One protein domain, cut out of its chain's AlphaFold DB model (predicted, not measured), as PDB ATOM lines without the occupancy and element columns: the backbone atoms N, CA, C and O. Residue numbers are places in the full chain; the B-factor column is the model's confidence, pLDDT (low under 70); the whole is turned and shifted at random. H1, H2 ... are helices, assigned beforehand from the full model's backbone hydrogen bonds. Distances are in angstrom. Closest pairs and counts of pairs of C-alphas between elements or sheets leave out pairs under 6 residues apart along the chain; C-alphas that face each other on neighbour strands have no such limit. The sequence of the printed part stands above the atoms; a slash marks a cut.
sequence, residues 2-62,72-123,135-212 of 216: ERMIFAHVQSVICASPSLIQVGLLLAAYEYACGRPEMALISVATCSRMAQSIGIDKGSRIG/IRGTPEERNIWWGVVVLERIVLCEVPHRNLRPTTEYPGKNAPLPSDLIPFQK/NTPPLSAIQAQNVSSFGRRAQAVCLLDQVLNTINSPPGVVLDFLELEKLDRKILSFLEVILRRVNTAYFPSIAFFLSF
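Overview. This is residues 2 to 62, 72 to 123 and 135 to 212 of the 216 residues of an uncharacterized protein of Byssochlamys spectabilis (UniProt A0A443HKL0). H2, H3 and H5 stand side by side as a three-helix bundle, their centres in a triangle; H1 packs on H2 at one side, and on the other side the hairpin of H6 and H7 extends the body beyond H5, with H6 packed on H5. The bundle is up and down, each helix running against the one before it. The printed part has 191 residues, eight named helices, H1 to H8 in order, and no named strand: all helix. It is compact, with a radius of gyration of the C-alphas of 17.3 A and spans of 52 by 48 by 39 A.

Arrangement. H1, residues 2 to 12, touches residues 19 to 26 of H2, residues 17 to 32, in a hairpin, with closest C-alphas Phe 6 and Gly 23 at 7.5 A. H3, residues 36 to 52, forms a hairpin with H2, at a shallow tilt of 14 degrees, closest C-alphas Ala 27 and Ala 39 at 4.3 A. H4, residues 55 to 58, touches residues 78 to 82 of the hub H5, residues 76 to 95; the closest C-alphas are Ile 55 and Glu 78, 5.8 A. H5 touches H2, the same way at 25 degrees, closest C-alphas Gln 21 and Ile 81 at 6.7 A. It touches H3, opposite ways at 31 degrees, closest C-alphas Pro 36 and Val 92 at 5.5 A. H6, residues 149 to 167, touches H5 at a steep tilt of 42 degrees, closest C-alphas Val 87 and Val 157 at 6.2 A. H7, residues 177 to 198, forms a hairpin with H6, closest C-alphas Leu 159 and Ile 187 at 6.8 A. H8, residues 207 to 212, is close but not clearly touching H2 and H6, with closest C-alphas Ala 32 and Phe 209 at 8.0 A and Phe 150 and Phe 212 at 7.2 A. Every O i to N i+4 pair is within hydrogen-bond range in H1, H2, H3, H6 and H8, against 15 of 16 in H5 and 17 of 18 in H7; H4 is too short for such a pair.

Along the chain. H1 begins at C-alpha 2, (34.130, 67.365, 42.293). H2 is 22.4 A long, H3 24.1 A, H5 29.2 A, H6 27.2 A and H7 31.1 A. H8 ends at C-alpha 212, (41.564, 50.224, 32.539).

Size, cuts and confidence. The C-alphas of Gln 122 and Gly 172 are the farthest apart, 56.2 A. The printed part has two cuts: 9 residues are not printed between residues 62 and 72, whose C-alphas are 11.4 A apart, and 11 residues are not printed between residues 123 and 135, whose C-alphas are 18.5 A apart. Of the links printed whole, none is long. The mean pLDDT of the printed part is 79.2; among the residues under 70 are 197 to 212.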
ATOM      1  N   GLU A   2      34.800  68.532  42.911       79.06
ATOM      2  CA  GLU A   2      34.130  67.365  42.293       79.06
ATOM      3  C   GLU A   2      33.307  66.502  43.268       79.06
ATOM      4  O   GLU A   2      32.119  66.294  43.037       79.06
ATOM      5  N   ARG A   3      33.875  66.080  44.411       78.25
ATOM      6  CA  ARG A   3      33.120  65.323  45.435       78.25
ATOM      7  C   ARG A   3      31.915  66.067  45.993       78.25
ATOM      8  O   ARG A   3      30.921  65.439  46.327       78.25
ATOM      9  N   MET A   4      32.017  67.386  46.135       81.31
ATOM     10  CA  MET A   4      30.929  68.205  46.671       81.31
ATOM     11  C   MET A   4      29.752  68.223  45.693       81.31
ATOM     12  O   MET A   4      28.611  68.070  46.113       81.31
ATOM     13  N   ILE A   5      30.039  68.337  44.392       79.25
ATOM     14  CA  ILE A   5      29.029  68.251  43.331       79.25
ATOM     15  C   ILE A   5      28.407  66.853  43.320       79.25
ATOM     16  O   ILE A   5      27.188  66.730  43.332       79.25
ATOM     17  N   PHE A   6      29.229  65.802  43.367       81.06
ATOM     18  CA  PHE A   6      28.735  64.427  43.395       81.06
ATOM     19  C   PHE A   6      27.840  64.153  44.614       81.06
ATOM     20  O   PHE A   6      26.726  63.667  44.450       81.06
ATOM     21  N   ALA A   7      28.262  64.550  45.818       79.69
ATOM     22  CA  ALA A   7      27.467  64.402  47.037       79.69
ATOM     23  C   ALA A   7      26.145  65.183  46.971       79.69
ATOM     24  O   ALA A   7      25.108  64.685  47.410       79.69
ATOM     25  N   HIS A   8      26.158  66.385  46.385       83.62
ATOM     26  CA  HIS A   8      24.938  67.153  46.164       83.62
ATOM     27  C   HIS A   8      23.980  66.419  45.218       83.62
ATOM     28  O   HIS A   8      22.816  66.223  45.558       83.62
ATOM     29  N   VAL A   9      24.475  65.933  44.078       78.69
ATOM     30  CA  VAL A   9      23.679  65.151  43.123       78.69
ATOM     31  C   VAL A   9      23.090  63.902  43.788       78.69
ATOM     32  O   VAL A   9      21.898  63.645  43.650       78.69
ATOM     33  N   GLN A  10      23.875  63.172  44.580       78.88
ATOM     34  CA  GLN A  10      23.402  61.994  45.316       78.88
ATOM     35  C   GLN A  10      22.327  62.308  46.363       78.88
ATOM     36  O   GLN A  10      21.515  61.443  46.675       78.88
ATOM     37  N   SER A  11      22.307  63.525  46.911       80.62
ATOM     38  CA  SER A  11      21.272  63.935  47.866       80.62
ATOM     39  C   SER A  11      19.915  64.214  47.211       80.62
ATOM     40  O   SER A  11      18.897  64.221  47.898       80.62
ATOM     41  N   VAL A  12      19.898  64.430  45.891       79.12
ATOM     42  CA  VAL A  12      18.701  64.834  45.134       79.12
ATOM     43  C   VAL A  12      18.244  63.749  44.149       79.12
ATOM     44  O   VAL A  12      17.064  63.691  43.812       79.12
ATOM     45  N   ILE A  13      19.147  62.874  43.695       80.94
ATOM     46  CA  ILE A  13      18.872  61.852  42.676       80.94
ATOM     47  C   ILE A  13      18.933  60.444  43.284       80.94
ATOM     48  O   ILE A  13      19.889  60.086  43.970       80.94
ATOM     49  N   CYS A  14      17.927  59.617  42.980       86.31
ATOM     50  CA  CYS A  14      17.912  58.195  43.330       86.31
ATOM     51  C   CYS A  14      19.072  57.425  42.672       86.31
ATOM     52  O   CYS A  14      19.538  57.775  41.587       86.31
ATOM     53  N   ALA A  15      19.499  56.323  43.297       90.56
ATOM     54  CA  ALA A  15      20.515  55.443  42.725       90.56
ATOM     55  C   ALA A  15      20.126  54.989  41.303       90.56
ATOM     56  O   ALA A  15      19.005  54.543  41.062       90.56
ATOM     57  N   SER A  16      21.066  55.107  40.365       90.94
ATOM     58  CA  SER A  16      20.890  54.727  38.961       90.94
ATOM     59  C   SER A  16      22.214  54.227  38.368       90.94
ATOM     60  O   SER A  16      23.278  54.600  38.876       90.94
ATOM     61  N   PRO A  17      22.189  53.419  37.288       89.56
ATOM     62  CA  PRO A  17      23.403  52.963  36.607       89.56
ATOM     63  C   PRO A  17      24.352  54.112  36.239       89.56
ATOM     64  O   PRO A  17      25.537  54.057  36.561       89.56
ATOM     65  N   SER A  18      23.824  55.199  35.668       89.81
ATOM     66  CA  SER A  18      24.620  56.368  35.275       89.81
ATOM     67  C   SER A  18      25.257  57.073  36.473       89.81
ATOM     68  O   SER A  18      26.427  57.442  36.420       89.81
ATOM     69  N   LEU A  19      24.532  57.219  37.589       91.19
ATOM     70  CA  LEU A  19      25.089  57.825  38.802       91.19
ATOM     71  C   LEU A  19      26.226  56.974  39.387       91.19
ATOM     72  O   LEU A  19      27.227  57.513  39.859       91.19
ATOM     73  N   ILE A  20      26.105  55.646  39.309       93.19
ATOM     74  CA  ILE A  20      27.164  54.722  39.728       93.19
ATOM     75  C   ILE A  20      28.373  54.825  38.790       93.19
ATOM     76  O   ILE A  20      29.498  54.881  39.275       93.19
ATOM     77  N   GLN A  21      28.169  54.909  37.471       91.50
ATOM     78  CA  GLN A  21      29.256  55.117  36.502       91.50
ATOM     79  C   GLN A  21      30.030  56.412  36.781       91.50
ATOM     80  O   GLN A  21      31.259  56.385  36.833       91.50
ATOM     81  N   VAL A  22      29.331  57.527  37.035       91.19
ATOM     82  CA  VAL A  22      29.971  58.794  37.428       91.19
ATOM     83  C   VAL A  22      30.754  58.635  38.731       91.19
ATOM     84  O   VAL A  22      31.890  59.094  38.829       91.19
ATOM     85  N   GLY A  23      30.187  57.947  39.723       93.31
ATOM     86  CA  GLY A  23      30.882  57.677  40.980       93.31
ATOM     87  C   GLY A  23      32.128  56.800  40.810       93.31
ATOM     88  O   GLY A  23      33.138  57.041  41.467       93.31
ATOM     89  N   LEU A  24      32.096  55.814  39.906       93.75
ATOM     90  CA  LEU A  24      33.258  54.989  39.561       93.75
ATOM     91  C   LEU A  24      34.351  55.802  38.861       93.75
ATOM     92  O   LEU A  24      35.523  55.644  39.194       93.75
ATOM     93  N   LEU A  25      33.982  56.700  37.943       91.25
ATOM     94  CA  LEU A  25      34.919  57.630  37.305       91.25
ATOM     95  C   LEU A  25      35.581  58.553  38.334       91.25
ATOM     96  O   LEU A  25      36.800  58.722  38.315       91.25
ATOM     97  N   LEU A  26      34.794  59.099  39.264       93.31
ATOM     98  CA  LEU A  26      35.305  59.916  40.361       93.31
ATOM     99  C   LEU A  26      36.271  59.121  41.247       93.31
ATOM    100  O   LEU A  26      37.363  59.596  41.538       93.31
ATOM    101  N   ALA A  27      35.904  57.901  41.638       93.56
ATOM    102  CA  ALA A  27      36.762  57.042  42.442       93.56
ATOM    103  C   ALA A  27      38.085  56.708  41.729       93.56
ATOM    104  O   ALA A  27      39.151  56.755  42.344       93.56
ATOM    105  N   ALA A  28      38.036  56.413  40.428       91.00
ATOM    106  CA  ALA A  28      39.225  56.146  39.626       91.00
ATOM    107  C   ALA A  28      40.121  57.389  39.511       91.00
ATOM    108  O   ALA A  28      41.339  57.281  39.642       91.00
ATOM    109  N   TYR A  29      39.527  58.572  39.331       90.50
ATOM    110  CA  TYR A  29      40.251  59.842  39.342       90.50
ATOM    111  C   TYR A  29      40.926  60.105  40.696       90.50
ATOM    112  O   TYR A  29      42.101  60.461  40.758       90.50
ATOM    113  N   GLU A  30      40.216  59.888  41.804       92.44
ATOM    114  CA  GLU A  30      40.774  60.045  43.148       92.44
ATOM    115  C   GLU A  30      41.962  59.118  43.390       92.44
ATOM    116  O   GLU A  30      42.990  59.576  43.897       92.44
ATOM    117  N   TYR A  31      41.838  57.857  42.977       92.06
ATOM    118  CA  TYR A  31      42.914  56.879  43.036       92.06
ATOM    119  C   TYR A  31      44.117  57.315  42.186       92.06
ATOM    120  O   TYR A  31      45.229  57.385  42.702       92.06
ATOM    121  N   ALA A  32      43.898  57.720  40.930       88.88
ATOM    122  CA  ALA A  32      44.958  58.183  40.029       88.88
ATOM    123  C   ALA A  32      45.690  59.441  40.540       88.88
ATOM    124  O   ALA A  32      46.864  59.644  40.241       88.88
ATOM    125  N   CYS A  33      45.024  60.273  41.344       90.00
ATOM    126  CA  CYS A  33      45.638  61.409  42.033       90.00
ATOM    127  C   CYS A  33      46.370  61.034  43.336       90.00
ATOM    128  O   CYS A  33      46.714  61.931  44.107       90.00
ATOM    129  N   GLY A  34      46.569  59.746  43.629       88.50
ATOM    130  CA  GLY A  34      47.238  59.289  44.847       88.50
ATOM    131  C   GLY A  34      46.400  59.478  46.112       88.50
ATOM    132  O   GLY A  34      46.951  59.678  47.192       88.50
ATOM    133  N   ARG A  35      45.062  59.446  46.003       92.75
ATOM    134  CA  ARG A  35      44.135  59.562  47.145       92.75
ATOM    135  C   ARG A  35      43.327  58.267  47.335       92.75
ATOM    136  O   ARG A  35      42.103  58.289  47.183       92.75
ATOM    137  N   PRO A  36      43.969  57.136  47.682       91.81
ATOM    138  CA  PRO A  36      43.300  55.837  47.766       91.81
ATOM    139  C   PRO A  36      42.216  55.789  48.854       91.81
ATOM    140  O   PRO A  36      41.166  55.198  48.634       91.81
ATOM    141  N   GLU A  37      42.380  56.473  49.990       92.94
ATOM    142  CA  GLU A  37      41.328  56.522  51.024       92.94
ATOM    143  C   GLU A  37      40.053  57.214  50.524       92.94
ATOM    144  O   GLU A  37      38.932  56.771  50.777       92.94
ATOM    145  N   MET A  38      40.231  58.278  49.739       93.69
ATOM    146  CA  MET A  38      39.135  59.009  49.116       93.69
ATOM    147  C   MET A  38      38.433  58.134  48.076       93.69
ATOM    148  O   MET A  38      37.201  58.018  48.120       93.69
ATOM    149  N   ALA A  39      39.211  57.471  47.219       93.69
ATOM    150  CA  ALA A  39      38.698  56.517  46.247       93.69
ATOM    151  C   ALA A  39      37.909  55.391  46.930       93.69
ATOM    152  O   ALA A  39      36.818  55.058  46.476       93.69
ATOM    153  N   LEU A  40      38.393  54.865  48.061       93.56
ATOM    154  CA  LEU A  40      37.733  53.786  48.796       93.56
ATOM    155  C   LEU A  40      36.327  54.189  49.255       93.56
ATOM    156  O   LEU A  40      35.377  53.432  49.070       93.56
ATOM    157  N   ILE A  41      36.171  55.400  49.800       93.88
ATOM    158  CA  ILE A  41      34.860  55.929  50.209       93.88
ATOM    159  C   ILE A  41      33.927  56.059  48.996       93.88
ATOM    160  O   ILE A  41      32.744  55.713  49.071       93.88
ATOM    161  N   SER A  42      34.447  56.548  47.868       95.00
ATOM    162  CA  SER A  42      33.672  56.708  46.632       95.00
ATOM    163  C   SER A  42      33.217  55.350  46.082       95.00
ATOM    164  O   SER A  42      32.030  55.167  45.815       95.00
ATOM    165  N   VAL A  43      34.110  54.354  46.031       95.19
ATOM    166  CA  VAL A  43      33.776  52.973  45.638       95.19
ATOM    167  C   VAL A  43      32.752  52.350  46.582       95.19
ATOM    168  O   VAL A  43      31.785  51.754  46.114       95.19
ATOM    169  N   ALA A  44      32.908  52.509  47.899       94.12
ATOM    170  CA  ALA A  44      31.951  51.988  48.876       94.12
ATOM    171  C   ALA A  44      30.551  52.597  48.681       94.12
ATOM    172  O   ALA A  44      29.536  51.913  48.821       94.12
ATOM    173  N   THR A  45      30.491  53.873  48.298       94.00
ATOM    174  CA  THR A  45      29.233  54.547  47.958       94.00
ATOM    175  C   THR A  45      28.622  53.961  46.681       94.00
ATOM    176  O   THR A  45      27.436  53.630  46.665       94.00
ATOM    177  N   CYS A  46      29.429  53.748  45.637       95.19
ATOM    178  CA  CYS A  46      29.005  53.072  44.407       95.19
ATOM    179  C   CYS A  46      28.493  51.650  44.662       95.19
ATOM    180  O   CYS A  46      27.455  51.274  44.124       95.19
ATOM    181  N   SER A  47      29.177  50.889  45.519       94.62
ATOM    182  CA  SER A  47      28.777  49.543  45.938       94.62
ATOM    183  C   SER A  47      27.386  49.547  46.574       94.62
ATOM    184  O   SER A  47      26.500  48.815  46.131       94.62
ATOM    185  N   ARG A  48      27.138  50.448  47.536       93.69
ATOM    186  CA  ARG A  48      25.823  50.584  48.189       93.69
ATOM    187  C   ARG A  48      24.722  50.999  47.217       93.69
ATOM    188  O   ARG A  48      23.629  50.440  47.270       93.69
ATOM    189  N   MET A  49      25.000  51.942  46.315       93.75
ATOM    190  CA  MET A  49      24.042  52.325  45.272       93.75
ATOM    191  C   MET A  49      23.717  51.137  44.359       93.75
ATOM    192  O   MET A  49      22.542  50.843  44.159       93.75
ATOM    193  N   ALA A  50      24.727  50.408  43.876       92.12
ATOM    194  CA  ALA A  50      24.546  49.235  43.020       92.12
ATOM    195  C   ALA A  50      23.713  48.138  43.701       92.12
ATOM    196  O   ALA A  50      22.794  47.593  43.089       92.12
ATOM    197  N   GLN A  51      23.978  47.862  44.980       91.69
ATOM    198  CA  GLN A  51      23.201  46.912  45.784       91.69
ATOM    199  C   GLN A  51      21.749  47.371  45.979       91.69
ATOM    200  O   GLN A  51      20.828  46.558  45.895       91.69
ATOM    201  N   SER A  52      21.521  48.673  46.194       91.75
ATOM    202  CA  SER A  52      20.171  49.221  46.400       91.75
ATOM    203  C   SER A  52      19.252  49.052  45.184       91.75
ATOM    204  O   SER A  52      18.044  48.904  45.355       91.75
ATOM    205  N   ILE A  53      19.824  49.001  43.976       90.31
ATOM    206  CA  ILE A  53      19.093  48.760  42.721       90.31
ATOM    207  C   ILE A  53      19.284  47.335  42.172       90.31
ATOM    208  O   ILE A  53      18.797  47.021  41.092       90.31
ATOM    209  N   GLY A  54      19.951  46.449  42.923       87.31
ATOM    210  CA  GLY A  54      20.062  45.019  42.619       87.31
ATOM    211  C   GLY A  54      21.064  44.628  41.526       87.31
ATOM    212  O   GLY A  54      21.022  43.486  41.063       87.31
ATOM    213  N   ILE A  55      21.978  45.523  41.134       87.56
ATOM    214  CA  ILE A  55      23.014  45.247  40.119       87.56
ATOM    215  C   ILE A  55      23.958  44.111  40.560       87.56
ATOM    216  O   ILE A  55      24.404  43.308  39.738       87.56
ATOM    217  N   ASP A  56      24.222  43.989  41.861       83.12
ATOM    218  CA  ASP A  56      25.088  42.956  42.444       83.12
ATOM    219  C   ASP A  56      24.567  41.526  42.200       83.12
ATOM    220  O   ASP A  56      25.340  40.580  42.024       83.12
ATOM    221  N   LYS A  57      23.240  41.358  42.141       74.50
ATOM    222  CA  LYS A  57      22.578  40.051  42.008       74.50
ATOM    223  C   LYS A  57      22.720  39.469  40.606       74.50
ATOM    224  O   LYS A  57      22.902  38.259  40.472       74.50
ATOM    225  N   GLY A  58      22.706  40.314  39.571       63.25
ATOM    226  CA  GLY A  58      22.837  39.889  38.173       63.25
ATOM    227  C   GLY A  58      24.183  39.223  37.855       63.25
ATOM    228  O   GLY A  58      24.272  38.416  36.933       63.25
ATOM    229  N   SER A  59      25.221  39.505  38.649       58.47
ATOM    230  CA  SER A  59      26.553  38.905  38.505       58.47
ATOM    231  C   SER A  59      26.697  37.544  39.212       58.47
ATOM    232  O   SER A  59      27.582  36.760  38.874       58.47
ATOM    233  N   ARG A  60      25.816  37.216  40.170       56.53
ATOM    234  CA  ARG A  60      25.915  36.005  41.016       56.53
ATOM    235  C   ARG A  60      25.333  34.742  40.367       56.53
ATOM    236  O   ARG A  60      25.518  33.646  40.891       56.53
ATOM    237  N   ILE A  61      24.638  34.870  39.239       53.44
ATOM    238  CA  ILE A  61      23.857  33.775  38.655       53.44
ATOM    239  C   ILE A  61      24.679  33.059  37.591       53.44
ATOM    240  O   ILE A  61      24.841  33.531  36.468       53.44
ATOM    241  N   GLY A  62      25.172  31.880  37.959       50.00
ATOM    242  CA  GLY A  62      25.852  30.968  37.054       50.00
ATOM    243  C   GLY A  62      25.665  29.517  37.480       50.00
ATOM    244  O   GLY A  62      26.513  28.978  38.179       50.00
ATOM    245  N   ILE A  72      15.771  37.993  35.135       46.91
ATOM    246  CA  ILE A  72      16.793  37.749  36.171       46.91
ATOM    247  C   ILE A  72      18.218  38.096  35.678       46.91
ATOM    248  O   ILE A  72      19.167  38.147  36.461       46.91
ATOM    249  N   ARG A  73      18.390  38.381  34.380       56.22
ATOM    250  CA  ARG A  73      19.690  38.709  33.778       56.22
ATOM    251  C   ARG A  73      19.896  40.226  33.792       56.22
ATOM    252  O   ARG A  73      19.194  40.935  33.081       56.22
ATOM    253  N   GLY A  74      20.871  40.710  34.565       64.50
ATOM    254  CA  GLY A  74      21.302  42.110  34.478       64.50
ATOM    255  C   GLY A  74      21.819  42.445  33.074       64.50
ATOM    256  O   GLY A  74      22.325  41.567  32.362       64.50
ATOM    257  N   THR A  75      21.680  43.699  32.651       76.94
ATOM    258  CA  THR A  75      22.164  44.152  31.340       76.94
ATOM    259  C   THR A  75      23.698  44.028  31.255       76.94
ATOM    260  O   THR A  75      24.385  43.999  32.282       76.94
ATOM    261  N   PRO A  76      24.295  43.955  30.046       77.69
ATOM    262  CA  PRO A  76      25.753  43.996  29.903       77.69
ATOM    263  C   PRO A  76      26.389  45.214  30.588       77.69
ATOM    264  O   PRO A  76      27.482  45.107  31.140       77.69
ATOM    265  N   GLU A  77      25.681  46.345  30.589       82.06
ATOM    266  CA  GLU A  77      26.078  47.571  31.277       82.06
ATOM    267  C   GLU A  77      26.093  47.390  32.798       82.06
ATOM    268  O   GLU A  77      27.107  47.666  33.430       82.06
ATOM    269  N   GLU A  78      25.024  46.858  33.391       85.44
ATOM    270  CA  GLU A  78      24.951  46.592  34.835       85.44
ATOM    271  C   GLU A  78      26.039  45.613  35.285       85.44
ATOM    272  O   GLU A  78      26.699  45.820  36.305       85.44
ATOM    273  N   ARG A  79      26.294  44.573  34.484       85.56
ATOM    274  CA  ARG A  79      27.397  43.636  34.720       85.56
ATOM    275  C   ARG A  79      28.748  44.349  34.718       85.56
ATOM    276  O   ARG A  79      29.567  44.099  35.601       85.56
ATOM    277  N   ASN A  80      28.985  45.216  33.737       87.19
ATOM    278  CA  ASN A  80      30.211  46.003  33.649       87.19
ATOM    279  C   ASN A  80      30.352  46.957  34.843       87.19
ATOM    280  O   ASN A  80      31.437  47.048  35.412       87.19
ATOM    281  N   ILE A  81      29.262  47.603  35.264       89.81
ATOM    282  CA  ILE A  81      29.229  48.463  36.451       89.81
ATOM    283  C   ILE A  81      29.628  47.668  37.695       89.81
ATOM    284  O   ILE A  81      30.522  48.096  38.423       89.81
ATOM    285  N   TRP A  82      29.022  46.497  37.927       91.56
ATOM    286  CA  TRP A  82      29.352  45.676  39.095       91.56
ATOM    287  C   TRP A  82      30.819  45.250  39.105       91.56
ATOM    288  O   TRP A  82      31.507  45.410  40.112       91.56
ATOM    289  N   TRP A  83      31.327  44.760  37.973       90.50
ATOM    290  CA  TRP A  83      32.743  44.420  37.856       90.50
ATOM    291  C   TRP A  83      33.649  45.636  38.056       90.50
ATOM    292  O   TRP A  83      34.705  45.488  38.662       90.50
ATOM    293  N   GLY A  84      33.232  46.827  37.621       91.44
ATOM    294  CA  GLY A  84      33.949  48.078  37.862       91.44
ATOM    295  C   GLY A  84      34.060  48.402  39.352       91.44
ATOM    296  O   GLY A  84      35.151  48.724  39.820       91.44
ATOM    297  N   VAL A  85      32.968  48.233  40.109       93.38
ATOM    298  CA  VAL A  85      32.962  48.367  41.576       93.38
ATOM    299  C   VAL A  85      33.942  47.378  42.214       93.38
ATOM    300  O   VAL A  85      34.825  47.797  42.958       93.38
ATOM    301  N   VAL A  86      33.823  46.083  41.898       91.19
ATOM    302  CA  VAL A  86      34.661  45.023  42.490       91.19
ATOM    303  C   VAL A  86      36.142  45.255  42.179       91.19
ATOM    304  O   VAL A  86      36.978  45.218  43.079       91.19
ATOM    305  N   VAL A  87      36.475  45.512  40.911       90.94
ATOM    306  CA  VAL A  87      37.856  45.711  40.448       90.94
ATOM    307  C   VAL A  87      38.495  46.919  41.123       90.94
ATOM    308  O   VAL A  87      39.595  46.795  41.662       90.94
ATOM    309  N   LEU A  88      37.809  48.065  41.133       91.75
ATOM    310  CA  LEU A  88      38.354  49.283  41.723       91.75
ATOM    311  C   LEU A  88      38.494  49.160  43.244       91.75
ATOM    312  O   LEU A  88      39.508  49.593  43.782       91.75
ATOM    313  N   GLU A  89      37.544  48.510  43.930       91.94
ATOM    314  CA  GLU A  89      37.648  48.259  45.374       91.94
ATOM    315  C   GLU A  89      38.926  47.483  45.710       91.94
ATOM    316  O   GLU A  89      39.667  47.875  46.610       91.94
ATOM    317  N   ARG A  90      39.217  46.400  44.973       89.00
ATOM    318  CA  ARG A  90      40.403  45.570  45.241       89.00
ATOM    319  C   ARG A  90      41.708  46.310  44.999       89.00
ATOM    320  O   ARG A  90      42.619  46.178  45.806       89.00
ATOM    321  N   ILE A  91      41.791  47.089  43.923       89.00
ATOM    322  CA  ILE A  91      42.995  47.865  43.601       89.00
ATOM    323  C   ILE A  91      43.252  48.914  44.678       89.00
ATOM    324  O   ILE A  91      44.360  49.005  45.197       89.00
ATOM    325  N   VAL A  92      42.213  49.656  45.064       90.31
ATOM    326  CA  VAL A  92      42.326  50.684  46.098       90.31
ATOM    327  C   VAL A  92      42.726  50.069  47.443       90.31
ATOM    328  O   VAL A  92      43.609  50.597  48.114       90.31
ATOM    329  N   LEU A  93      42.136  48.933  47.830       88.50
ATOM    330  CA  LEU A  93      42.471  48.251  49.086       88.50
ATOM    331  C   LEU A  93      43.934  47.798  49.166       88.50
ATOM    332  O   LEU A  93      44.475  47.746  50.266       88.50
ATOM    333  N   CYS A  94      44.587  47.508  48.038       86.38
ATOM    334  CA  CYS A  94      46.015  47.183  48.027       86.38
ATOM    335  C   CYS A  94      46.918  48.369  48.398       86.38
ATOM    336  O   CYS A  94      48.054  48.147  48.813       86.38
ATOM    337  N   GLU A  95      46.434  49.606  48.262       87.19
ATOM    338  CA  GLU A  95      47.218  50.822  48.512       87.19
ATOM    339  C   GLU A  95      46.840  51.551  49.803       87.19
ATOM    340  O   GLU A  95      47.582  52.420  50.266       87.19
ATOM    341  N   VAL A  96      45.708  51.206  50.418       86.38
ATOM    342  CA  VAL A  96      45.325  51.785  51.708       86.38
ATOM    343  C   VAL A  96      46.166  51.141  52.827       86.38
ATOM    344  O   VAL A  96      46.184  49.917  52.957       86.38
ATOM    345  N   PRO A  97      46.830  51.928  53.698       74.69
ATOM    346  CA  PRO A  97      47.749  51.407  54.723       74.69
ATOM    347  C   PRO A  97      47.069  50.551  55.809       74.69
ATOM    348  O   PRO A  97      47.732  49.835  56.565       74.69
ATOM    349  N   HIS A  98      45.739  50.592  55.889       74.50
ATOM    350  CA  HIS A  98      44.929  49.882  56.871       74.50
ATOM    351  C   HIS A  98      44.717  48.410  56.478       74.50
ATOM    352  O   HIS A  98      43.670  48.032  55.956       74.50
ATOM    353  N   ARG A  99      45.691  47.554  56.809       63.53
ATOM    354  CA  ARG A  99      45.713  46.109  56.477       63.53
ATOM    355  C   ARG A  99      44.522  45.278  56.981       63.53
ATOM    356  O   ARG A  99      44.363  44.135  56.570       63.53
ATOM    357  N   ASN A 100      43.690  45.832  57.861       70.50
ATOM    358  CA  ASN A 100      42.508  45.156  58.401       70.50
ATOM    359  C   ASN A 100      41.233  45.415  57.588       70.50
ATOM    360  O   ASN A 100      40.196  44.814  57.877       70.50
ATOM    361  N   LEU A 101      41.276  46.322  56.606       75.56
ATOM    362  CA  LEU A 101      40.124  46.588  55.758       75.56
ATOM    363  C   LEU A 101      39.879  45.389  54.852       75.56
ATOM    364  O   LEU A 101      40.733  44.980  54.068       75.56
ATOM    365  N   ARG A 102      38.683  44.821  54.982       79.44
ATOM    366  CA  ARG A 102      38.204  43.772  54.093       79.44
ATOM    367  C   ARG A 102      37.363  44.397  52.993       79.44
ATOM    368  O   ARG A 102      36.682  45.393  53.249       79.44
ATOM    369  N   PRO A 103      37.367  43.802  51.797       83.12
ATOM    370  CA  PRO A 103      36.445  44.219  50.767       83.12
ATOM    371  C   PRO A 103      34.990  44.153  51.226       83.12
ATOM    372  O   PRO A 103      34.583  43.192  51.882       83.12
ATOM    373  N   THR A 104      34.213  45.177  50.881       84.50
ATOM    374  CA  THR A 104      32.778  45.235  51.177       84.50
ATOM    375  C   THR A 104      31.955  44.553  50.095       84.50
ATOM    376  O   THR A 104      30.847  44.091  50.370       84.50
ATOM    377  N   THR A 105      32.478  44.461  48.868       86.94
ATOM    378  CA  THR A 105      31.805  43.737  47.796       86.94
ATOM    379  C   THR A 105      32.127  42.258  47.907       86.94
ATOM    380  O   THR A 105      33.293  41.857  47.987       86.94
ATOM    381  N   GLU A 106      31.102  41.421  47.810       80.50
ATOM    382  CA  GLU A 106      31.330  39.998  47.631       80.50
ATOM    383  C   GLU A 106      31.963  39.707  46.274       80.50
ATOM    384  O   GLU A 106      31.657  40.336  45.256       80.50
ATOM    385  N   TYR A 107      32.850  38.720  46.275       71.19
ATOM    386  CA  TYR A 107      33.500  38.259  45.069       71.19
ATOM    387  C   TYR A 107      32.489  37.520  44.163       71.19
ATOM    388  O   TYR A 107      31.841  36.579  44.636       71.19
ATOM    389  N   PRO A 108      32.326  37.897  42.877       72.00
ATOM    390  CA  PRO A 108      31.435  37.179  41.969       72.00
ATOM    391  C   PRO A 108      31.855  35.708  41.844       72.00
ATOM    392  O   PRO A 108      33.027  35.406  41.648       72.00
ATOM    393  N   GLY A 109      30.914  34.768  41.974       72.25
ATOM    394  CA  GLY A 109      31.233  33.335  41.983       72.25
ATOM    395  C   GLY A 109      31.976  32.856  40.725       72.25
ATOM    396  O   GLY A 109      31.967  33.507  39.687       72.25
ATOM    397  N   LYS A 110      32.577  31.657  40.770       74.88
ATOM    398  CA  LYS A 110      33.366  31.068  39.656       74.88
ATOM    399  C   LYS A 110      32.639  31.024  38.301       74.88
ATOM    400  O   LYS A 110      33.288  30.986  37.258       74.88
ATOM    401  N   ASN A 111      31.310  31.021  38.328       76.56
ATOM    402  CA  ASN A 111      30.445  30.961  37.152       76.56
ATOM    403  C   ASN A 111      29.861  32.329  36.769       76.56
ATOM    404  O   ASN A 111      29.027  32.399  35.869       76.56
ATOM    405  N   ALA A 112      30.266  33.400  37.456       79.50
ATOM    406  CA  ALA A 112      29.847  34.752  37.141       79.50
ATOM    407  C   ALA A 112      30.267  35.097  35.706       79.50
ATOM    408  O   ALA A 112      31.410  34.813  35.314       79.50
ATOM    409  N   PRO A 113      29.373  35.703  34.911       81.81
ATOM    410  CA  PRO A 113      29.723  36.137  33.572       81.81
ATOM    411  C   PRO A 113      30.745  37.279  33.648       81.81
ATOM    412  O   PRO A 113      30.568  38.233  34.413       81.81
ATOM    413  N   LEU A 114      31.807  37.191  32.845       84.00
ATOM    414  CA  LEU A 114      32.827  38.240  32.768       84.00
ATOM    415  C   LEU A 114      32.264  39.540  32.171       84.00
ATOM    416  O   LEU A 114      31.315  39.493  31.388       84.00
ATOM    417  N   PRO A 115      32.822  40.710  32.517       85.81
ATOM    418  CA  PRO A 115      32.447  41.953  31.863       85.81
ATOM    419  C   PRO A 115      32.958  41.982  30.415       85.81
ATOM    420  O   PRO A 115      33.895  41.273  30.041       85.81
ATOM    421  N   SER A 116      32.347  42.818  29.586       81.69
ATOM    422  CA  SER A 116      32.712  42.984  28.175       81.69
ATOM    423  C   SER A 116      33.328  44.356  27.940       81.69
ATOM    424  O   SER A 116      32.997  45.302  28.650       81.69
ATOM    425  N   ASP A 117      34.198  44.475  26.940       77.56
ATOM    426  CA  ASP A 117      34.624  45.796  26.475       77.56
ATOM    427  C   ASP A 117      33.412  46.515  25.860       77.56
ATOM    428  O   ASP A 117      32.511  45.865  25.313       77.56
ATOM    429  N   LEU A 118      33.358  47.841  25.990       67.06
ATOM    430  CA  LEU A 118      32.315  48.629  25.343       67.06
ATOM    431  C   LEU A 118      32.461  48.490  23.826       67.06
ATOM    432  O   LEU A 118      33.559  48.596  23.281       67.06
ATOM    433  N   ILE A 119      31.346  48.229  23.148       59.22
ATOM    434  CA  ILE A 119      31.280  48.340  21.694       59.22
ATOM    435  C   ILE A 119      31.008  49.823  21.414       59.22
ATOM    436  O   ILE A 119      30.046  50.349  21.977       59.22
ATOM    437  N   PRO A 120      31.830  50.516  20.601       51.25
ATOM    438  CA  PRO A 120      31.589  51.915  20.269       51.25
ATOM    439  C   PRO A 120      30.166  52.102  19.736       51.25
ATOM    440  O   PRO A 120      29.702  51.277  18.948       51.25
ATOM    441  N   PHE A 121      29.500  53.198  20.117       45.31
ATOM    442  CA  PHE A 121      28.116  53.514  19.715       45.31
ATOM    443  C   PHE A 121      27.864  53.336  18.204       45.31
ATOM    444  O   PHE A 121      26.794  52.890  17.804       45.31
ATOM    445  N   GLN A 122      28.868  53.605  17.362       45.00
ATOM    446  CA  GLN A 122      28.798  53.459  15.900       45.00
ATOM    447  C   GLN A 122      28.634  52.010  15.403       45.00
ATOM    448  O   GLN A 122      28.176  51.805  14.288       45.00
ATOM    449  N   LYS A 123      28.988  50.998  16.205       47.47
ATOM    450  CA  LYS A 123      28.815  49.570  15.872       47.47
ATOM    451  C   LYS A 123      27.520  48.970  16.420       47.47
ATOM    452  O   LYS A 123      27.264  47.788  16.223       47.47
ATOM    453  N   ASN A 135      27.113  34.150  24.976       58.47
ATOM    454  CA  ASN A 135      28.391  33.424  24.953       58.47
ATOM    455  C   ASN A 135      29.497  34.104  25.773       58.47
ATOM    456  O   ASN A 135      30.675  34.022  25.427       58.47
ATOM    457  N   THR A 136      29.150  34.813  26.852       66.69
ATOM    458  CA  THR A 136      30.197  35.418  27.683       66.69
ATOM    459  C   THR A 136      30.911  34.332  28.491       66.69
ATOM    460  O   THR A 136      30.240  33.625  29.248       66.69
ATOM    461  N   PRO A 137      32.243  34.182  28.366       77.81
ATOM    462  CA  PRO A 137      32.970  33.181  29.132       77.81
ATOM    463  C   PRO A 137      32.799  33.425  30.640       77.81
ATOM    464  O   PRO A 137      32.776  34.584  31.080       77.81
ATOM    465  N   PRO A 138      32.666  32.357  31.446       81.56
ATOM    466  CA  PRO A 138      32.603  32.492  32.890       81.56
ATOM    467  C   PRO A 138      33.967  32.907  33.433       81.56
ATOM    468  O   PRO A 138      35.010  32.653  32.826       81.56
ATOM    469  N   LEU A 139      33.963  33.482  34.628       78.75
ATOM    470  CA  LEU A 139      35.170  33.871  35.343       78.75
ATOM    471  C   LEU A 139      36.233  32.756  35.407       78.75
ATOM    472  O   LEU A 139      37.418  33.021  35.195       78.75
ATOM    473  N   SER A 140      35.814  31.516  35.665       82.31
ATOM    474  CA  SER A 140      36.694  30.345  35.769       82.31
ATOM    475  C   SER A 140      37.422  29.971  34.472       82.31
ATOM    476  O   SER A 140      38.408  29.233  34.525       82.31
ATOM    477  N   ALA A 141      36.995  30.485  33.314       83.75
ATOM    478  CA  ALA A 141      37.574  30.167  32.013       83.75
ATOM    479  C   ALA A 141      38.880  30.946  31.746       83.75
ATOM    480  O   ALA A 141      38.974  31.757  30.823       83.75
ATOM    481  N   ILE A 142      39.917  30.691  32.553       83.44
ATOM    482  CA  ILE A 142      41.242  31.337  32.459       83.44
ATOM    483  C   ILE A 142      41.859  31.160  31.059       83.44
ATOM    484  O   ILE A 142      42.424  32.098  30.501       83.44
ATOM    485  N   GLN A 143      41.689  29.987  30.447       82.69
ATOM    486  CA  GLN A 143      42.286  29.645  29.151       82.69
ATOM    487  C   GLN A 143      41.455  30.079  27.930       82.69
ATOM    488  O   GLN A 143      41.914  29.931  26.799       82.69
ATOM    489  N   ALA A 144      40.244  30.620  28.115       83.06
ATOM    490  CA  ALA A 144      39.392  31.011  26.991       83.06
ATOM    491  C   ALA A 144      40.066  32.100  26.146       83.06
ATOM    492  O   ALA A 144      40.499  33.112  26.682       83.06
ATOM    493  N   GLN A 145      40.149  31.931  24.825       74.12
ATOM    494  CA  GLN A 145      40.821  32.902  23.950       74.12
ATOM    495  C   GLN A 145      39.961  34.139  23.640       74.12
ATOM    496  O   GLN A 145      40.499  35.196  23.340       74.12
ATOM    497  N   ASN A 146      38.641  34.081  23.801       76.50
ATOM    498  CA  ASN A 146      37.744  35.191  23.455       76.50
ATOM    499  C   ASN A 146      37.280  35.965  24.698       76.50
ATOM    500  O   ASN A 146      36.090  36.176  24.909       76.50
ATOM    501  N   VAL A 147      38.227  36.347  25.558       81.00
ATOM    502  CA  VAL A 147      37.963  37.194  26.732       81.00
ATOM    503  C   VAL A 147      38.399  38.628  26.427       81.00
ATOM    504  O   VAL A 147      39.530  38.844  25.971       81.00
ATOM    505  N   SER A 148      37.492  39.566  26.702       81.94
ATOM    506  CA  SER A 148      37.670  41.023  26.642       81.94
ATOM    507  C   SER A 148      38.825  41.502  27.524       81.94
ATOM    508  O   SER A 148      39.227  40.824  28.475       81.94
ATOM    509  N   SER A 149      39.343  42.698  27.254       83.25
ATOM    510  CA  SER A 149      40.373  43.308  28.099       83.25
ATOM    511  C   SER A 149      39.860  43.520  29.527       83.25
ATOM    512  O   SER A 149      40.523  43.127  30.491       83.25
ATOM    513  N   PHE A 150      38.625  44.013  29.668       83.62
ATOM    514  CA  PHE A 150      37.984  44.176  30.966       83.62
ATOM    515  C   PHE A 150      37.761  42.823  31.662       83.62
ATOM    516  O   PHE A 150      38.041  42.673  32.853       83.62
ATOM    517  N   GLY A 151      37.362  41.790  30.915       86.00
ATOM    518  CA  GLY A 151      37.208  40.433  31.434       86.00
ATOM    519  C   GLY A 151      38.511  39.849  31.976       86.00
ATOM    520  O   GLY A 151      38.519  39.230  33.040       86.00
ATOM    521  N   ARG A 152      39.641  40.108  31.310       87.44
ATOM    522  CA  ARG A 152      40.965  39.713  31.816       87.44
ATOM    523  C   ARG A 152      41.339  40.432  33.103       87.44
ATOM    524  O   ARG A 152      41.915  39.808  33.988       87.44
ATOM    525  N   ARG A 153      40.988  41.710  33.248       85.44
ATOM    526  CA  ARG A 153      41.236  42.456  34.494       85.44
ATOM    527  C   ARG A 153      40.404  41.915  35.649       85.44
ATOM    528  O   ARG A 153      40.942  41.705  36.731       85.44
ATOM    529  N   ALA A 154      39.135  41.596  35.402       88.50
ATOM    530  CA  ALA A 154      38.284  40.910  36.371       88.50
ATOM    531  C   ALA A 154      38.895  39.567  36.830       88.50
ATOM    532  O   ALA A 154      38.911  39.269  38.026       88.50
ATOM    533  N   GLN A 155      39.470  38.790  35.904       90.00
ATOM    534  CA  GLN A 155      40.214  37.561  36.224       90.00
ATOM    535  C   GLN A 155      41.506  37.826  37.013       90.00
ATOM    536  O   GLN A 155      41.802  37.093  37.951       90.00
ATOM    537  N   ALA A 156      42.275  38.866  36.688       89.12
ATOM    538  CA  ALA A 156      43.488  39.206  37.434       89.12
ATOM    539  C   ALA A 156      43.162  39.586  38.888       89.12
ATOM    540  O   ALA A 156      43.760  39.059  39.826       89.12
ATOM    541  N   VAL A 157      42.152  40.438  39.077       88.12
ATOM    542  CA  VAL A 157      41.688  40.845  40.405       88.12
ATOM    543  C   VAL A 157      41.106  39.664  41.192       88.12
ATOM    544  O   VAL A 157      41.286  39.597  42.402       88.12
ATOM    545  N   CYS A 158      40.479  38.687  40.525       87.31
ATOM    546  CA  CYS A 158      40.069  37.418  41.143       87.31
ATOM    547  C   CYS A 158      41.226  36.681  41.812       87.31
ATOM    548  O   CYS A 158      41.105  36.180  42.930       87.31
ATOM    549  N   LEU A 159      42.330  36.552  41.076       88.25
ATOM    550  CA  LEU A 159      43.506  35.842  41.549       88.25
ATOM    551  C   LEU A 159      44.157  36.624  42.688       88.25
ATOM    552  O   LEU A 159      44.528  36.023  43.691       88.25
ATOM    553  N   LEU A 160      44.206  37.956  42.580       85.06
ATOM    554  CA  LEU A 160      44.678  38.830  43.651       85.06
ATOM    555  C   LEU A 160      43.844  38.677  44.930       85.06
ATOM    556  O   LEU A 160      44.413  38.505  46.000       85.06
ATOM    557  N   ASP A 161      42.514  38.673  44.831       84.44
ATOM    558  CA  ASP A 161      41.624  38.465  45.980       84.44
ATOM    559  C   ASP A 161      41.870  37.100  46.651       84.44
ATOM    560  O   ASP A 161      41.994  37.020  47.872       84.44
ATOM    561  N   GLN A 162      42.051  36.032  45.863       85.44
ATOM    562  CA  GLN A 162      42.423  34.708  46.384       85.44
ATOM    563  C   GLN A 162      43.771  34.728  47.117       85.44
ATOM    564  O   GLN A 162      43.882  34.150  48.198       85.44
ATOM    565  N   VAL A 163      44.781  35.413  46.571       84.06
ATOM    566  CA  VAL A 163      46.096  35.573  47.216       84.06
ATOM    567  C   VAL A 163      45.963  36.340  48.529       84.06
ATOM    568  O   VAL A 163      46.458  35.884  49.557       84.06
ATOM    569  N   LEU A 164      45.247  37.465  48.534       78.75
ATOM    570  CA  LEU A 164      45.049  38.279  49.734       78.75
ATOM    571  C   LEU A 164      44.292  37.515  50.825       78.75
ATOM    572  O   LEU A 164      44.682  37.579  51.986       78.75
ATOM    573  N   ASN A 165      43.256  36.752  50.478       79.69
ATOM    574  CA  ASN A 165      42.526  35.921  51.442       79.69
ATOM    575  C   ASN A 165      43.400  34.795  52.016       79.69
ATOM    576  O   ASN A 165      43.311  34.477  53.202       79.69
ATOM    577  N   THR A 166      44.279  34.226  51.189       79.31
ATOM    578  CA  THR A 166      45.254  33.209  51.603       79.31
ATOM    579  C   THR A 166      46.267  33.797  52.593       79.31
ATOM    580  O   THR A 166      46.498  33.223  53.652       79.31
ATOM    581  N   ILE A 167      46.820  34.980  52.300       76.56
ATOM    582  CA  ILE A 167      47.800  35.665  53.162       76.56
ATOM    583  C   ILE A 167      47.163  36.150  54.472       76.56
ATOM    584  O   ILE A 167      47.775  36.050  55.531       76.56
ATOM    585  N   ASN A 168      45.932  36.660  54.411       73.56
ATOM    586  CA  ASN A 168      45.220  37.217  55.564       73.56
ATOM    587  C   ASN A 168      44.412  36.166  56.347       73.56
ATOM    588  O   ASN A 168      43.556  36.525  57.164       73.56
ATOM    589  N   SER A 169      44.643  34.874  56.093       72.00
ATOM    590  CA  SER A 169      43.997  33.795  56.836       72.00
ATOM    591  C   SER A 169      44.378  33.858  58.325       72.00
ATOM    592  O   SER A 169      45.528  34.155  58.657       72.00
ATOM    593  N   PRO A 170      43.421  33.629  59.244       69.75
ATOM    594  CA  PRO A 170      43.655  33.805  60.670       69.75
ATOM    595  C   PRO A 170      44.768  32.875  61.181       69.75
ATOM    596  O   PRO A 170      44.862  31.723  60.739       69.75
ATOM    597  N   PRO A 171      45.597  33.344  62.133       57.75
ATOM    598  CA  PRO A 171      46.683  32.548  62.692       57.75
ATOM    599  C   PRO A 171      46.117  31.278  63.342       57.75
ATOM    600  O   PRO A 171      45.265  31.355  64.224       57.75
ATOM    601  N   GLY A 172      46.573  30.111  62.880       61.31
ATOM    602  CA  GLY A 172      46.122  28.795  63.353       61.31
ATOM    603  C   GLY A 172      45.418  27.940  62.296       61.31
ATOM    604  O   GLY A 172      45.313  26.728  62.476       61.31
ATOM    605  N   VAL A 173      45.003  28.522  61.167       67.25
ATOM    606  CA  VAL A 173      44.627  27.741  59.981       67.25
ATOM    607  C   VAL A 173      45.921  27.327  59.286       67.25
ATOM    608  O   VAL A 173      46.632  28.173  58.748       67.25
ATOM    609  N   VAL A 174      46.258  26.034  59.332       62.41
ATOM    610  CA  VAL A 174      47.364  25.498  58.528       62.41
ATOM    611  C   VAL A 174      47.001  25.748  57.073       62.41
ATOM    612  O   VAL A 174      46.019  25.200  56.573       62.41
ATOM    613  N   LEU A 175      47.761  26.626  56.423       66.81
ATOM    614  CA  LEU A 175      47.579  26.897  55.012       66.81
ATOM    615  C   LEU A 175      47.814  25.589  54.259       66.81
ATOM    616  O   LEU A 175      48.906  25.023  54.333       66.81
ATOM    617  N   ASP A 176      46.782  25.091  53.581       76.62
ATOM    618  CA  ASP A 176      46.914  23.879  52.787       76.62
ATOM    619  C   ASP A 176      47.898  24.172  51.651       76.62
ATOM    620  O   ASP A 176      47.602  24.927  50.720       76.62
ATOM    621  N   PHE A 177      49.100  23.604  51.754       79.25
ATOM    622  CA  PHE A 177      50.153  23.741  50.753       79.25
ATOM    623  C   PHE A 177      49.631  23.381  49.354       79.25
ATOM    624  O   PHE A 177      50.014  24.008  48.367       79.25
ATOM    625  N   LEU A 178      48.686  22.440  49.275       82.44
ATOM    626  CA  LEU A 178      48.026  22.056  48.036       82.44
ATOM    627  C   LEU A 178      47.166  23.189  47.451       82.44
ATOM    628  O   LEU A 178      47.133  23.365  46.232       82.44
ATOM    629  N   GLU A 179      46.471  23.968  48.282       82.75
ATOM    630  CA  GLU A 179      45.687  25.124  47.826       82.75
ATOM    631  C   GLU A 179      46.588  26.266  47.352       82.75
ATOM    632  O   GLU A 179      46.297  26.885  46.325       82.75
ATOM    633  N   LEU A 180      47.725  26.487  48.021       84.25
ATOM    634  CA  LEU A 180      48.712  27.471  47.579       84.25
ATOM    635  C   LEU A 180      49.333  27.074  46.232       84.25
ATOM    636  O   LEU A 180      49.397  27.891  45.318       84.25
ATOM    637  N   GLU A 181      49.705  25.806  46.068       88.06
ATOM    638  CA  GLU A 181      50.245  25.276  44.813       88.06
ATOM    639  C   GLU A 181      49.201  25.318  43.677       88.06
ATOM    640  O   GLU A 181      49.509  25.607  42.520       88.06
ATOM    641  N   LYS A 182      47.919  25.063  43.980       88.75
ATOM    642  CA  LYS A 182      46.818  25.259  43.019       88.75
ATOM    643  C   LYS A 182      46.673  26.724  42.613       88.75
ATOM    644  O   LYS A 182      46.408  26.985  41.439       88.75
ATOM    645  N   LEU A 183      46.790  27.660  43.552       89.38
ATOM    646  CA  LEU A 183      46.697  29.090  43.269       89.38
ATOM    647  C   LEU A 183      47.882  29.568  42.424       89.38
ATOM    648  O   LEU A 183      47.660  30.234  41.415       89.38
ATOM    649  N   ASP A 184      49.100  29.153  42.767       91.06
ATOM    650  CA  ASP A 184      50.314  29.440  42.001       91.06
ATOM    651  C   ASP A 184      50.191  28.961  40.546       91.06
ATOM    652  O   ASP A 184      50.294  29.758  39.611       91.06
ATOM    653  N   ARG A 185      49.792  27.698  40.331       92.00
ATOM    654  CA  ARG A 185      49.530  27.167  38.982       92.00
ATOM    655  C   ARG A 185      48.498  27.981  38.202       92.00
ATOM    656  O   ARG A 185      48.659  28.178  36.997       92.00
ATOM    657  N   LYS A 186      47.428  28.457  38.853       91.25
ATOM    658  CA  LYS A 186      46.425  29.316  38.198       91.25
ATOM    659  C   LYS A 186      47.015  30.664  37.795       91.25
ATOM    660  O   LYS A 186      46.715  31.130  36.698       91.25
ATOM    661  N   ILE A 187      47.836  31.275  38.653       91.38
ATOM    662  CA  ILE A 187      48.516  32.542  38.364       91.38
ATOM    663  C   ILE A 187      49.466  32.361  37.182       91.38
ATOM    664  O   ILE A 187      49.368  33.115  36.218       91.38
ATOM    665  N   LEU A 188      50.313  31.330  37.203       91.81
ATOM    666  CA  LEU A 188      51.243  31.037  36.111       91.81
ATOM    667  C   LEU A 188      50.511  30.779  34.788       91.81
ATOM    668  O   LEU A 188      50.861  31.370  33.769       91.81
ATOM    669  N   SER A 189      49.440  29.977  34.805       91.12
ATOM    670  CA  SER A 189      48.623  29.732  33.610       91.12
ATOM    671  C   SER A 189      47.960  31.008  33.083       91.12
ATOM    672  O   SER A 189      47.897  31.221  31.872       91.12
ATOM    673  N   PHE A 190      47.480  31.884  33.970       90.62
ATOM    674  CA  PHE A 190      46.916  33.169  33.568       90.62
ATOM    675  C   PHE A 190      47.983  34.097  32.969       90.62
ATOM    676  O   PHE A 190      47.754  34.687  31.912       90.62
ATOM    677  N   LEU A 191      49.161  34.193  33.592       88.75
ATOM    678  CA  LEU A 191      50.277  35.002  33.097       88.75
ATOM    679  C   LEU A 191      50.745  34.541  31.719       88.75
ATOM    680  O   LEU A 191      50.967  35.378  30.848       88.75
ATOM    681  N   GLU A 192      50.827  33.231  31.483       89.12
ATOM    682  CA  GLU A 192      51.156  32.679  30.169       89.12
ATOM    683  C   GLU A 192      50.182  33.176  29.086       89.12
ATOM    684  O   GLU A 192      50.599  33.606  28.007       89.12
ATOM    685  N   VAL A 193      48.880  33.188  29.386       87.56
ATOM    686  CA  VAL A 193      47.843  33.681  28.467       87.56
ATOM    687  C   VAL A 193      47.986  35.182  28.193       87.56
ATOM    688  O   VAL A 193      47.809  35.608  27.048       87.56
ATOM    689  N   ILE A 194      48.301  35.989  29.210       83.75
ATOM    690  CA  ILE A 194      48.478  37.442  29.061       83.75
ATOM    691  C   ILE A 194      49.760  37.768  28.286       83.75
ATOM    692  O   ILE A 194      49.719  38.551  27.337       83.75
ATOM    693  N   LEU A 195      50.886  37.142  28.630       82.25
ATOM    694  CA  LEU A 195      52.187  37.407  28.010       82.25
ATOM    695  C   LEU A 195      52.219  37.026  26.527       82.25
ATOM    696  O   LEU A 195      52.783  37.767  25.722       82.25
ATOM    697  N   ARG A 196      51.527  35.948  26.132       81.00
ATOM    698  CA  ARG A 196      51.337  35.603  24.711       81.00
ATOM    699  C   ARG A 196      50.665  36.728  23.906       81.00
ATOM    700  O   ARG A 196      50.882  36.804  22.703       81.00
ATOM    701  N   ARG A 197      49.868  37.598  24.545       67.19
ATOM    702  CA  ARG A 197      49.203  38.749  23.903       67.19
ATOM    703  C   ARG A 197      49.993  40.050  23.990       67.19
ATOM    704  O   ARG A 197      49.914  40.853  23.075       67.19
ATOM    705  N   VAL A 198      50.722  40.292  25.079       63.31
ATOM    706  CA  VAL A 198      51.493  41.542  25.245       63.31
ATOM    707  C   VAL A 198      52.639  41.630  24.236       63.31
ATOM    708  O   VAL A 198      52.986  42.722  23.798       63.31
ATOM    709  N   ASN A 199      53.152  40.488  23.772       53.69
ATOM    710  CA  ASN A 199      54.192  40.441  22.744       53.69
ATOM    711  C   ASN A 199      53.749  41.002  21.368       53.69
ATOM    712  O   ASN A 199      54.532  40.967  20.422       53.69
ATOM    713  N   THR A 200      52.512  41.508  21.232       50.00
ATOM    714  CA  THR A 200      51.968  42.070  19.986       50.00
ATOM    715  C   THR A 200      51.486  43.531  20.060       50.00
ATOM    716  O   THR A 200      51.074  44.047  19.024       50.00
ATOM    717  N   ALA A 201      51.560  44.245  21.198       46.12
ATOM    718  CA  ALA A 201      51.178  45.672  21.250       46.12
ATOM    719  C   ALA A 201      51.796  46.467  22.427       46.12
ATOM    720  O   ALA A 201      51.630  46.100  23.588       46.12
ATOM    721  N   TYR A 202      52.440  47.604  22.126       39.94
ATOM    722  CA  TYR A 202      52.948  48.595  23.094       39.94
ATOM    723  C   TYR A 202      51.950  49.752  23.270       39.94
ATOM    724  O   TYR A 202      51.593  50.382  22.280       39.94
ATOM    725  N   PHE A 203      51.574  50.106  24.508       44.12
ATOM    726  CA  PHE A 203      50.876  51.369  24.810       44.12
ATOM    727  C   PHE A 203      51.317  51.980  26.163       44.12
ATOM    728  O   PHE A 203      51.571  51.230  27.106       44.12
ATOM    729  N   PRO A 204      51.419  53.326  26.280       41.28
ATOM    730  CA  PRO A 204      51.970  54.025  27.448       41.28
ATOM    731  C   PRO A 204      50.983  54.204  28.623       41.28
ATOM    732  O   PRO A 204      49.762  54.256  28.467       41.28
ATOM    733  N   SER A 205      51.549  54.357  29.824       39.62
ATOM    734  CA  SER A 205      50.944  54.116  31.147       39.62
ATOM    735  C   SER A 205      49.770  55.009  31.590       39.62
ATOM    736  O   SER A 205      49.105  54.674  32.563       39.62
ATOM    737  N   ILE A 206      49.463  56.110  30.898       38.78
ATOM    738  CA  ILE A 206      48.288  56.957  31.214       38.78
ATOM    739  C   ILE A 206      47.056  56.522  30.409       38.78
ATOM    740  O   ILE A 206      45.950  56.461  30.948       38.78
ATOM    741  N   ALA A 207      47.254  56.092  29.157       42.44
ATOM    742  CA  ALA A 207      46.218  55.398  28.397       42.44
ATOM    743  C   ALA A 207      45.850  54.072  29.076       42.44
ATOM    744  O   ALA A 207      44.700  53.657  29.013       42.44
ATOM    745  N   PHE A 208      46.790  53.448  29.795       47.06
ATOM    746  CA  PHE A 208      46.572  52.227  30.570       47.06
ATOM    747  C   PHE A 208      45.500  52.376  31.660       47.06
ATOM    748  O   PHE A 208      44.766  51.422  31.871       47.06
ATOM    749  N   PHE A 209      45.359  53.553  32.293       44.16
ATOM    750  CA  PHE A 209      44.380  53.813  33.361       44.16
ATOM    751  C   PHE A 209      42.974  54.159  32.853       44.16
ATOM    752  O   PHE A 209      41.985  53.686  33.409       44.16
ATOM    753  N   LEU A 210      42.861  54.928  31.766       43.53
ATOM    754  CA  LEU A 210      41.561  55.195  31.135       43.53
ATOM    755  C   LEU A 210      41.064  53.971  30.356       43.53
ATOM    756  O   LEU A 210      39.918  53.567  30.526       43.53
ATOM    757  N   SER A 211      41.958  53.280  29.638       46.72
ATOM    758  CA  SER A 211      41.649  51.963  29.067       46.72
ATOM    759  C   SER A 211      41.382  50.906  30.140       46.72
ATOM    760  O   SER A 211      40.741  49.908  29.814       46.72
ATOM    761  N   PHE A 212      41.821  51.111  31.396       46.56
ATOM    762  CA  PHE A 212      41.564  50.224  32.539       46.56
ATOM    763  C   PHE A 212      40.074  50.107  32.871       46.56
ATOM    764  O   PHE A 212      39.623  49.010  33.207       46.56
TER     765      PHE A 212